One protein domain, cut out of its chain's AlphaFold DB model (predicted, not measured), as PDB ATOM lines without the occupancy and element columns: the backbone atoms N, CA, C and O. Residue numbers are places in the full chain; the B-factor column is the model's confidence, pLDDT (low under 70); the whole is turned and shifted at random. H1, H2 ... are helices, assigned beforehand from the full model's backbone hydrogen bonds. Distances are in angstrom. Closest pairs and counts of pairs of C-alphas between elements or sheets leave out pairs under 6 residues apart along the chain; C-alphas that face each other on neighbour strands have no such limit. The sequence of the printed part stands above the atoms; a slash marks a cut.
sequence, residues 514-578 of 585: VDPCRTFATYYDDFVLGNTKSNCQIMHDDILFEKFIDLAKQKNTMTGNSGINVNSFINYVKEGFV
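AT A GLANCE: This is residues 514 to 578 of the 585 residues of an uncharacterized protein of Chondrocystis sp. NIES-4102 (UniProt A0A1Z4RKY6). Three short helices make up the named parts: H2 and H3 stand apart with a gap between them, and H1 begins in that gap, packs on H2 at a steep angle, runs crosswise to H3 and points away to one side of the two. Two long loops join them, and the second, residues 553 to 565, reaches away from the helices and makes one end of the longest axis, while the first and last printed residues lie together towards the other end. The printed part has 65 residues, with three named helices in the order H1, H2, H3 and no named strand; its class is all helix, although under half of its residues, 32, are in named elements. The whole is compact, with a radius of gyration of the C-alphas of 12.1 A, and elongated, with spans of 38 by 24 by 17 A.

HOW THE PARTS SIT: H1, residues 520 to 529, touches H2, residues 542 to 552. Their closest C-alphas, those of Ala 521 and Phe 545, are 4.5 A apart. They run the same way at a steep tilt of 69.8 degrees, only just short of about perpendicular. H3, residues 566 to 576, is close to H1 but not clearly touching it: the closest C-alphas, those of Tyr 523 and Phe 569, are 7.5 A apart. The lines of H1 and H3 are about perpendicular, at 81 degrees. H2 and H3 are apart. In H1, H2 and H3 every O i to N i+4 pair is within hydrogen-bond range.

IN THESE COORDINATES: H1 begins at C-alpha 520, (-40.348, -24.168, -42.744), and measures 12.9 A from first to last C-alpha. H2 measures 15.1 A and begins at C-alpha 542, (-34.775, -23.168, -50.324). H3 measures 15.8 A and ends at C-alpha 576, (-43.681, -34.353, -36.065).

THE WHOLE: The C-alphas of Val 514 and Met 558 are the two farthest apart, at 37.9 A, while those of Val 514 and Val 578 are 5.7 A apart. Both links are long, with 12 residues between H1 and H2 and 13 between H2 and H3. The printed part has no cut. Its mean pLDDT is 91.4, and no printed residue is under 70.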
ATOM      1  N   VAL A 514     -43.616 -39.684 -35.865       92.25
ATOM      2  CA  VAL A 514     -44.713 -39.465 -36.823       92.25
ATOM      3  C   VAL A 514     -44.217 -38.815 -38.116       92.25
ATOM      4  O   VAL A 514     -44.546 -39.291 -39.201       92.25
ATOM      5  N   ASP A 515     -43.446 -37.734 -38.004       92.94
ATOM      6  CA  ASP A 515     -42.873 -37.005 -39.135       92.94
ATOM      7  C   ASP A 515     -41.720 -36.104 -38.658       92.94
ATOM      8  O   ASP A 515     -41.904 -34.908 -38.420       92.94
ATOM      9  N   PRO A 516     -40.505 -36.645 -38.484       93.69
ATOM     10  CA  PRO A 516     -39.400 -35.890 -37.911       93.69
ATOM     11  C   PRO A 516     -38.796 -34.877 -38.891       93.69
ATOM     12  O   PRO A 516     -37.730 -34.360 -38.601       93.69
ATOM     13  N   CYS A 517     -39.408 -34.631 -40.054       94.19
ATOM     14  CA  CYS A 517     -38.877 -33.776 -41.120       94.19
ATOM     15  C   CYS A 517     -39.597 -32.427 -41.232       94.19
ATOM     16  O   CYS A 517     -39.392 -31.686 -42.193       94.19
ATOM     17  N   ARG A 518     -40.420 -32.091 -40.233       95.38
ATOM     18  CA  ARG A 518     -41.190 -30.850 -40.182       95.38
ATOM     19  C   ARG A 518     -40.297 -29.622 -39.973       95.38
ATOM     20  O   ARG A 518     -39.766 -29.372 -38.894       95.38
ATOM     21  N   THR A 519     -40.194 -28.821 -41.023       96.56
ATOM     22  CA  THR A 519     -39.468 -27.546 -41.121       96.56
ATOM     23  C   THR A 519     -40.336 -26.447 -41.751       96.56
ATOM     24  O   THR A 519     -41.508 -26.654 -42.069       96.56
ATOM     25  N   PHE A 520     -39.747 -25.273 -41.988       97.06
ATOM     26  CA  PHE A 520     -40.348 -24.168 -42.744       97.06
ATOM     27  C   PHE A 520     -40.839 -24.594 -44.135       97.06
ATOM     28  O   PHE A 520     -41.976 -24.296 -44.503       97.06
ATOM     29  N   ALA A 521     -39.998 -25.314 -44.882       96.56
ATOM     30  CA  ALA A 521     -40.301 -25.760 -46.238       96.56
ATOM     31  C   ALA A 521     -41.497 -26.721 -46.259       96.56
ATOM     32  O   ALA A 521     -42.481 -26.474 -46.955       96.56
ATOM     33  N   THR A 522     -41.463 -27.762 -45.420       96.25
ATOM     34  CA  THR A 522     -42.587 -28.710 -45.307       96.25
ATOM     35  C   THR A 522     -43.866 -28.058 -44.781       96.25
ATOM     36  O   THR A 522     -44.935 -28.406 -45.250       96.25
ATOM     37  N   TYR A 523     -43.798 -27.067 -43.876       95.56
ATOM     38  CA  TYR A 523     -45.008 -26.365 -43.427       95.56
ATOM     39  C   TYR A 523     -45.708 -25.675 -44.599       95.56
ATOM     40  O   TYR A 523     -46.934 -25.710 -44.709       95.56
ATOM     41  N   TYR A 524     -44.935 -25.008 -45.461       94.94
ATOM     42  CA  TYR A 524     -45.495 -24.360 -46.640       94.94
ATOM     43  C   TYR A 524     -46.096 -25.393 -47.600       94.94
ATOM     44  O   TYR A 524     -47.216 -25.208 -48.073       94.94
ATOM     45  N   ASP A 525     -45.390 -26.496 -47.843       94.75
ATOM     46  CA  ASP A 525     -45.893 -27.604 -48.657       94.75
ATOM     47  C   ASP A 525     -47.218 -28.166 -48.109       94.75
ATOM     48  O   ASP A 525     -48.221 -28.242 -48.823       94.75
ATOM     49  N   ASP A 526     -47.257 -28.447 -46.808       93.25
ATOM     50  CA  ASP A 526     -48.382 -29.114 -46.168       93.25
ATOM     51  C   ASP A 526     -49.620 -28.217 -46.063       93.25
ATOM     52  O   ASP A 526     -50.734 -28.602 -46.427       93.25
ATOM     53  N   PHE A 527     -49.445 -26.990 -45.569       90.06
ATOM     54  CA  PHE A 527     -50.574 -26.111 -45.257       90.06
ATOM     55  C   PHE A 527     -50.932 -25.132 -46.364       90.06
ATOM     56  O   PHE A 527     -52.082 -24.692 -46.421       90.06
ATOM     57  N   VAL A 528     -49.976 -24.748 -47.213       88.44
ATOM     58  CA  VAL A 528     -50.224 -23.764 -48.276       88.44
ATOM     59  C   VAL A 528     -50.464 -24.454 -49.610       88.44
ATOM     60  O   VAL A 528     -51.388 -24.065 -50.322       88.44
ATOM     61  N   LEU A 529     -49.682 -25.486 -49.943       92.38
ATOM     62  CA  LEU A 529     -49.886 -26.257 -51.176       92.38
ATOM     63  C   LEU A 529     -50.873 -27.421 -50.994       92.38
ATOM     64  O   LEU A 529     -51.442 -27.889 -51.979       92.38
ATOM     65  N   GLY A 530     -51.140 -27.841 -49.753       90.31
ATOM     66  CA  GLY A 530     -52.100 -28.904 -49.447       90.31
ATOM     67  C   GLY A 530     -51.552 -30.311 -49.691       90.31
ATOM     68  O   GLY A 530     -52.327 -31.267 -49.813       90.31
ATOM     69  N   ASN A 531     -50.228 -30.446 -49.775       88.12
ATOM     70  CA  ASN A 531     -49.576 -31.745 -49.765       88.12
ATOM     71  C   ASN A 531     -49.679 -32.341 -48.350       88.12
ATOM     72  O   ASN A 531     -49.943 -31.649 -47.380       88.12
ATOM     73  N   THR A 532     -49.663 -33.664 -48.218       71.19
ATOM     74  CA  THR A 532     -49.919 -34.311 -46.906       71.19
ATOM     75  C   THR A 532     -49.025 -35.516 -46.656       71.19
ATOM     76  O   THR A 532     -49.289 -36.329 -45.771       71.19
ATOM     77  N   LYS A 533     -47.985 -35.677 -47.475       74.81
ATOM     78  CA  LYS A 533     -47.020 -36.760 -47.325       74.81
ATOM     79  C   LYS A 533     -45.770 -36.180 -46.689       74.81
ATOM     80  O   LYS A 533     -45.157 -35.308 -47.294       74.81
ATOM     81  N   SER A 534     -45.375 -36.733 -45.542       74.69
ATOM     82  CA  SER A 534     -44.039 -36.500 -44.990       74.69
ATOM     83  C   SER A 534     -43.012 -36.745 -46.093       74.69
ATOM     84  O   SER A 534     -42.964 -37.828 -46.688       74.69
ATOM     85  N   ASN A 535     -42.237 -35.711 -46.407       81.38
ATOM     86  CA  ASN A 535     -41.200 -35.788 -47.414       81.38
ATOM     87  C   ASN A 535     -39.933 -35.098 -46.917       81.38
ATOM     88  O   ASN A 535     -39.697 -33.912 -47.140       81.38
ATOM     89  N   CYS A 536     -39.065 -35.884 -46.290       89.75
ATOM     90  CA  CYS A 536     -37.752 -35.422 -45.852       89.75
ATOM     91  C   CYS A 536     -36.869 -34.890 -46.995       89.75
ATOM     92  O   CYS A 536     -35.892 -34.203 -46.720       89.75
ATOM     93  N   GLN A 537     -37.193 -35.164 -48.266       90.75
ATOM     94  CA  GLN A 537     -36.438 -34.639 -49.408       90.75
ATOM     95  C   GLN A 537     -36.595 -33.122 -49.569       90.75
ATOM     96  O   GLN A 537     -35.686 -32.481 -50.086       90.75
ATOM     97  N   ILE A 538     -37.715 -32.549 -49.115       93.56
ATOM     98  CA  ILE A 538     -37.993 -31.110 -49.245       93.56
ATOM     99  C   ILE A 538     -37.743 -30.330 -47.951       93.56
ATOM    100  O   ILE A 538     -37.960 -29.124 -47.917       93.56
ATOM    101  N   MET A 539     -37.281 -30.974 -46.869       94.06
ATOM    102  CA  MET A 539     -37.140 -30.302 -45.566       94.06
ATOM    103  C   MET A 539     -36.177 -29.108 -45.596       94.06
ATOM    104  O   MET A 539     -36.346 -28.174 -44.813       94.06
ATOM    105  N   HIS A 540     -35.208 -29.131 -46.514       94.12
ATOM    106  CA  HIS A 540     -34.231 -28.068 -46.744       94.12
ATOM    107  C   HIS A 540     -34.458 -27.321 -48.063       94.12
ATOM    108  O   HIS A 540     -33.565 -26.610 -48.514       94.12
ATOM    109  N   ASP A 541     -35.625 -27.473 -48.697       96.00
ATOM    110  CA  ASP A 541     -35.919 -26.809 -49.965       96.00
ATOM    111  C   ASP A 541     -35.926 -25.280 -49.787       96.00
ATOM    112  O   ASP A 541     -36.768 -24.708 -49.086       96.00
ATOM    113  N   ASP A 542     -34.955 -24.615 -50.417       94.75
ATOM    114  CA  ASP A 542     -34.775 -23.168 -50.324       94.75
ATOM    115  C   ASP A 542     -35.940 -22.396 -50.951       94.75
ATOM    116  O   ASP A 542     -36.316 -21.340 -50.448       94.75
ATOM    117  N   ILE A 543     -36.553 -22.918 -52.018       95.88
ATOM    118  CA  ILE A 543     -37.667 -22.249 -52.695       95.88
ATOM    119  C   ILE A 543     -38.882 -22.234 -51.768       95.88
ATOM    120  O   ILE A 543     -39.490 -21.182 -51.568       95.88
ATOM    121  N   LEU A 544     -39.228 -23.375 -51.172       96.44
ATOM    122  CA  LEU A 544     -40.339 -23.475 -50.226       96.44
ATOM    123  C   LEU A 544     -40.065 -22.686 -48.941       96.44
ATOM    124  O   LEU A 544     -40.980 -22.046 -48.416       96.44
ATOM    125  N   PHE A 545     -38.814 -22.658 -48.467       96.94
ATOM    126  CA  PHE A 545     -38.405 -21.782 -47.369       96.94
ATOM    127  C   PHE A 545     -38.662 -20.304 -47.701       96.94
ATOM    128  O   PHE A 545     -39.321 -19.613 -46.921       96.94
ATOM    129  N   GLU A 546     -38.216 -19.810 -48.863       96.00
ATOM    130  CA  GLU A 546     -38.485 -18.421 -49.265       96.00
ATOM    131  C   GLU A 546     -39.985 -18.147 -49.366       96.00
ATOM    132  O   GLU A 546     -40.451 -17.111 -48.894       96.00
ATOM    133  N   LYS A 547     -40.772 -19.084 -49.908       96.62
ATOM    134  CA  LYS A 547     -42.231 -18.932 -49.996       96.62
ATOM    135  C   LYS A 547     -42.903 -18.842 -48.627       96.62
ATOM    136  O   LYS A 547     -43.809 -18.022 -48.452       96.62
ATOM    137  N   PHE A 548     -42.449 -19.623 -47.646       96.81
ATOM    138  CA  PHE A 548     -42.891 -19.472 -46.260       96.81
ATOM    139  C   PHE A 548     -42.576 -18.071 -45.736       96.81
ATOM    140  O   PHE A 548     -43.437 -17.408 -45.152       96.81
ATOM    141  N   ILE A 549     -41.340 -17.611 -45.932       97.25
ATOM    142  CA  ILE A 549     -40.897 -16.319 -45.415       97.25
ATOM    143  C   ILE A 549     -41.655 -15.169 -46.092       97.25
ATOM    144  O   ILE A 549     -42.080 -14.238 -45.406       97.25
ATOM    145  N   ASP A 550     -41.903 -15.245 -47.398       95.44
ATOM    146  CA  ASP A 550     -42.742 -14.295 -48.131       95.44
ATOM    147  C   ASP A 550     -44.156 -14.234 -47.549       95.44
ATOM    148  O   ASP A 550     -44.693 -13.144 -47.348       95.44
ATOM    149  N   LEU A 551     -44.752 -15.383 -47.215       94.56
ATOM    150  CA  LEU A 551     -46.056 -15.441 -46.555       94.56
ATOM    151  C   LEU A 551     -46.016 -14.812 -45.152       94.56
ATOM    152  O   LEU A 551     -46.905 -14.037 -44.797       94.56
ATOM    153  N   ALA A 552     -44.971 -15.070 -44.362       95.62
ATOM    154  CA  ALA A 552     -44.792 -14.441 -43.052       95.62
ATOM    155  C   ALA A 552     -44.656 -12.906 -43.163       95.62
ATOM    156  O   ALA A 552     -45.252 -12.167 -42.374       95.62
ATOM    157  N   LYS A 553     -43.951 -12.416 -44.191       95.50
ATOM    158  CA  LYS A 553     -43.772 -10.986 -44.507       95.50
ATOM    159  C   LYS A 553     -45.046 -10.297 -45.021       95.50
ATOM    160  O   LYS A 553     -45.070  -9.074 -45.124       95.50
ATOM    161  N   GLN A 554     -46.127 -11.025 -45.306       92.06
ATOM    162  CA  GLN A 554     -47.422 -10.413 -45.649       92.06
ATOM    163  C   GLN A 554     -48.200  -9.914 -44.422       92.06
ATOM    164  O   GLN A 554     -49.255  -9.293 -44.581       92.06
ATOM    165  N   LYS A 555     -47.697 -10.157 -43.202       91.25
ATOM    166  CA  LYS A 555     -48.319  -9.701 -41.957       91.25
ATOM    167  C   LYS A 555     -48.612  -8.195 -41.990       91.25
ATOM    168  O   LYS A 555     -47.743  -7.348 -42.218       91.25
ATOM    169  N   ASN A 556     -49.872  -7.858 -41.744       87.75
ATOM    170  CA  ASN A 556     -50.354  -6.496 -41.609       87.75
ATOM    171  C   ASN A 556     -51.628  -6.469 -40.761       87.75
ATOM    172  O   ASN A 556     -52.730  -6.736 -41.246       87.75
ATOM    173  N   THR A 557     -51.481  -6.111 -39.486       80.81
ATOM    174  CA  THR A 557     -52.609  -6.096 -38.543       80.81
ATOM    175  C   THR A 557     -53.665  -5.048 -38.912       80.81
ATOM    176  O   THR A 557     -54.843  -5.267 -38.658       80.81
ATOM    177  N   MET A 558     -53.288  -3.987 -39.637       73.38
ATOM    178  CA  MET A 558     -54.204  -2.935 -40.116       73.38
ATOM    179  C   MET A 558     -55.165  -3.416 -41.211       73.38
ATOM    180  O   MET A 558     -56.187  -2.784 -41.463       73.38
ATOM    181  N   THR A 559     -54.838  -4.517 -41.891       77.75
ATOM    182  CA  THR A 559     -55.716  -5.163 -42.880       77.75
ATOM    183  C   THR A 559     -56.288  -6.482 -42.360       77.75
ATOM    184  O   THR A 559     -56.877  -7.235 -43.131       77.75
ATOM    185  N   GLY A 560     -56.090  -6.796 -41.073       76.69
ATOM    186  CA  GLY A 560     -56.485  -8.070 -40.464       76.69
ATOM    187  C   GLY A 560     -55.630  -9.273 -40.874       76.69
ATOM    188  O   GLY A 560     -55.936 -10.403 -40.483       76.69
ATOM    189  N   ASN A 561     -54.556  -9.066 -41.642       83.50
ATOM    190  CA  ASN A 561     -53.644 -10.144 -41.997       83.50
ATOM    191  C   ASN A 561     -52.670 -10.399 -40.837       83.50
ATOM    192  O   ASN A 561     -51.707  -9.661 -40.644       83.50
ATOM    193  N   SER A 562     -52.897 -11.464 -40.069       79.12
ATOM    194  CA  SER A 562     -52.006 -11.852 -38.967       79.12
ATOM    195  C   SER A 562     -50.664 -12.433 -39.420       79.12
ATOM    196  O   SER A 562     -49.802 -12.646 -38.570       79.12
ATOM    197  N   GLY A 563     -50.496 -12.740 -40.711       85.25
ATOM    198  CA  GLY A 563     -49.414 -13.595 -41.196       85.25
ATOM    199  C   GLY A 563     -49.489 -15.005 -40.598       85.25
ATOM    200  O   GLY A 563     -50.560 -15.456 -40.171       85.25
ATOM    201  N   ILE A 564     -48.337 -15.676 -40.542       90.19
ATOM    202  CA  ILE A 564     -48.178 -16.986 -39.900       90.19
ATOM    203  C   ILE A 564     -48.364 -16.868 -38.383       90.19
ATOM    204  O   ILE A 564     -47.769 -16.011 -37.731       90.19
ATOM    205  N   ASN A 565     -49.171 -17.766 -37.812       91.56
ATOM    206  CA  ASN A 565     -49.256 -17.935 -36.366       91.56
ATOM    207  C   ASN A 565     -48.069 -18.782 -35.878       91.56
ATOM    208  O   ASN A 565     -47.942 -19.950 -36.242       91.56
ATOM    209  N   VAL A 566     -47.213 -18.194 -35.042       95.31
ATOM    210  CA  VAL A 566     -45.983 -18.841 -34.562       95.31
ATOM    211  C   VAL A 566     -46.271 -20.073 -33.706       95.31
ATOM    212  O   VAL A 566     -45.619 -21.098 -33.882       95.31
ATOM    213  N   ASN A 567     -47.291 -20.031 -32.848       94.69
ATOM    214  CA  ASN A 567     -47.669 -21.182 -32.024       94.69
ATOM    215  C   ASN A 567     -48.215 -22.337 -32.875       94.69
ATOM    216  O   ASN A 567     -47.901 -23.493 -32.604       94.69
ATOM    217  N   SER A 568     -48.972 -22.044 -33.938       94.31
ATOM    218  CA  SER A 568     -49.401 -23.059 -34.907       94.31
ATOM    219  C   SER A 568     -48.209 -23.716 -35.601       94.31
ATOM    220  O   SER A 568     -48.182 -24.937 -35.717       94.31
ATOM    221  N   PHE A 569     -47.198 -22.936 -36.001       97.19
ATOM    222  CA  PHE A 569     -45.966 -23.489 -36.567       97.19
ATOM    223  C   PHE A 569     -45.192 -24.343 -35.549       97.19
ATOM    224  O   PHE A 569     -44.758 -25.447 -35.867       97.19
ATOM    225  N   ILE A 570     -45.050 -23.876 -34.306       98.00
ATOM    226  CA  ILE A 570     -44.385 -24.639 -33.238       98.00
ATOM    227  C   ILE A 570     -45.103 -25.968 -32.990       98.00
ATOM    228  O   ILE A 570     -44.446 -27.000 -32.873       98.00
ATOM    229  N   ASN A 571     -46.435 -25.958 -32.933       97.00
ATOM    230  CA  ASN A 571     -47.229 -27.172 -32.755       97.00
ATOM    231  C   ASN A 571     -47.072 -28.125 -33.937       97.00
ATOM    232  O   ASN A 571     -46.874 -29.316 -33.714       97.00
ATOM    233  N   TYR A 572     -47.066 -27.600 -35.165       96.00
ATOM    234  CA  TYR A 572     -46.760 -28.396 -36.347       96.00
ATOM    235  C   TYR A 572     -45.420 -29.120 -36.190       96.00
ATOM    236  O   TYR A 572     -45.379 -30.338 -36.314       96.00
ATOM    237  N   VAL A 573     -44.340 -28.423 -35.828       97.31
ATOM    238  CA  VAL A 573     -43.030 -29.069 -35.628       97.31
ATOM    239  C   VAL A 573     -43.081 -30.092 -34.481       97.31
ATOM    240  O   VAL A 573     -42.622 -31.219 -34.650       97.31
ATOM    241  N   LYS A 574     -43.694 -29.749 -33.340       96.38
ATOM    242  CA  LYS A 574     -43.830 -30.646 -32.173       96.38
ATOM    243  C   LYS A 574     -44.529 -31.961 -32.507       96.38
ATOM    244  O   LYS A 574     -44.056 -33.022 -32.116       96.38
ATOM    245  N   GLU A 575     -45.636 -31.895 -33.235       95.12
ATOM    246  CA  GLU A 575     -46.404 -33.067 -33.662       95.12
ATOM    247  C   GLU A 575     -45.585 -34.032 -34.535       95.12
ATOM    248  O   GLU A 575     -45.829 -35.236 -34.504       95.12
ATOM    249  N   GLY A 576     -44.594 -33.525 -35.275       93.69
ATOM    250  CA  GLY A 576     -43.681 -34.353 -36.065       93.69
ATOM    251  C   GLY A 576     -42.801 -35.277 -35.221       93.69
ATOM    252  O   GLY A 576     -42.453 -36.372 -35.654       93.69
ATOM    253  N   PHE A 577     -42.499 -34.874 -33.985       93.50
ATOM    254  CA  PHE A 577     -41.622 -35.599 -33.062       93.50
ATOM    255  C   PHE A 577     -42.361 -36.461 -32.033       93.50
ATOM    256  O   PHE A 577     -41.753 -36.963 -31.088       93.50
ATOM    257  N   VAL A 578     -43.666 -36.674 -32.206       91.19
ATOM    258  CA  VAL A 578     -44.413 -37.653 -31.406       91.19
ATOM    259  C   VAL A 578     -43.923 -39.062 -31.764       91.19
ATOM    260  O   VAL A 578     -43.832 -39.396 -32.946       91.19
TER     261      VAL A 578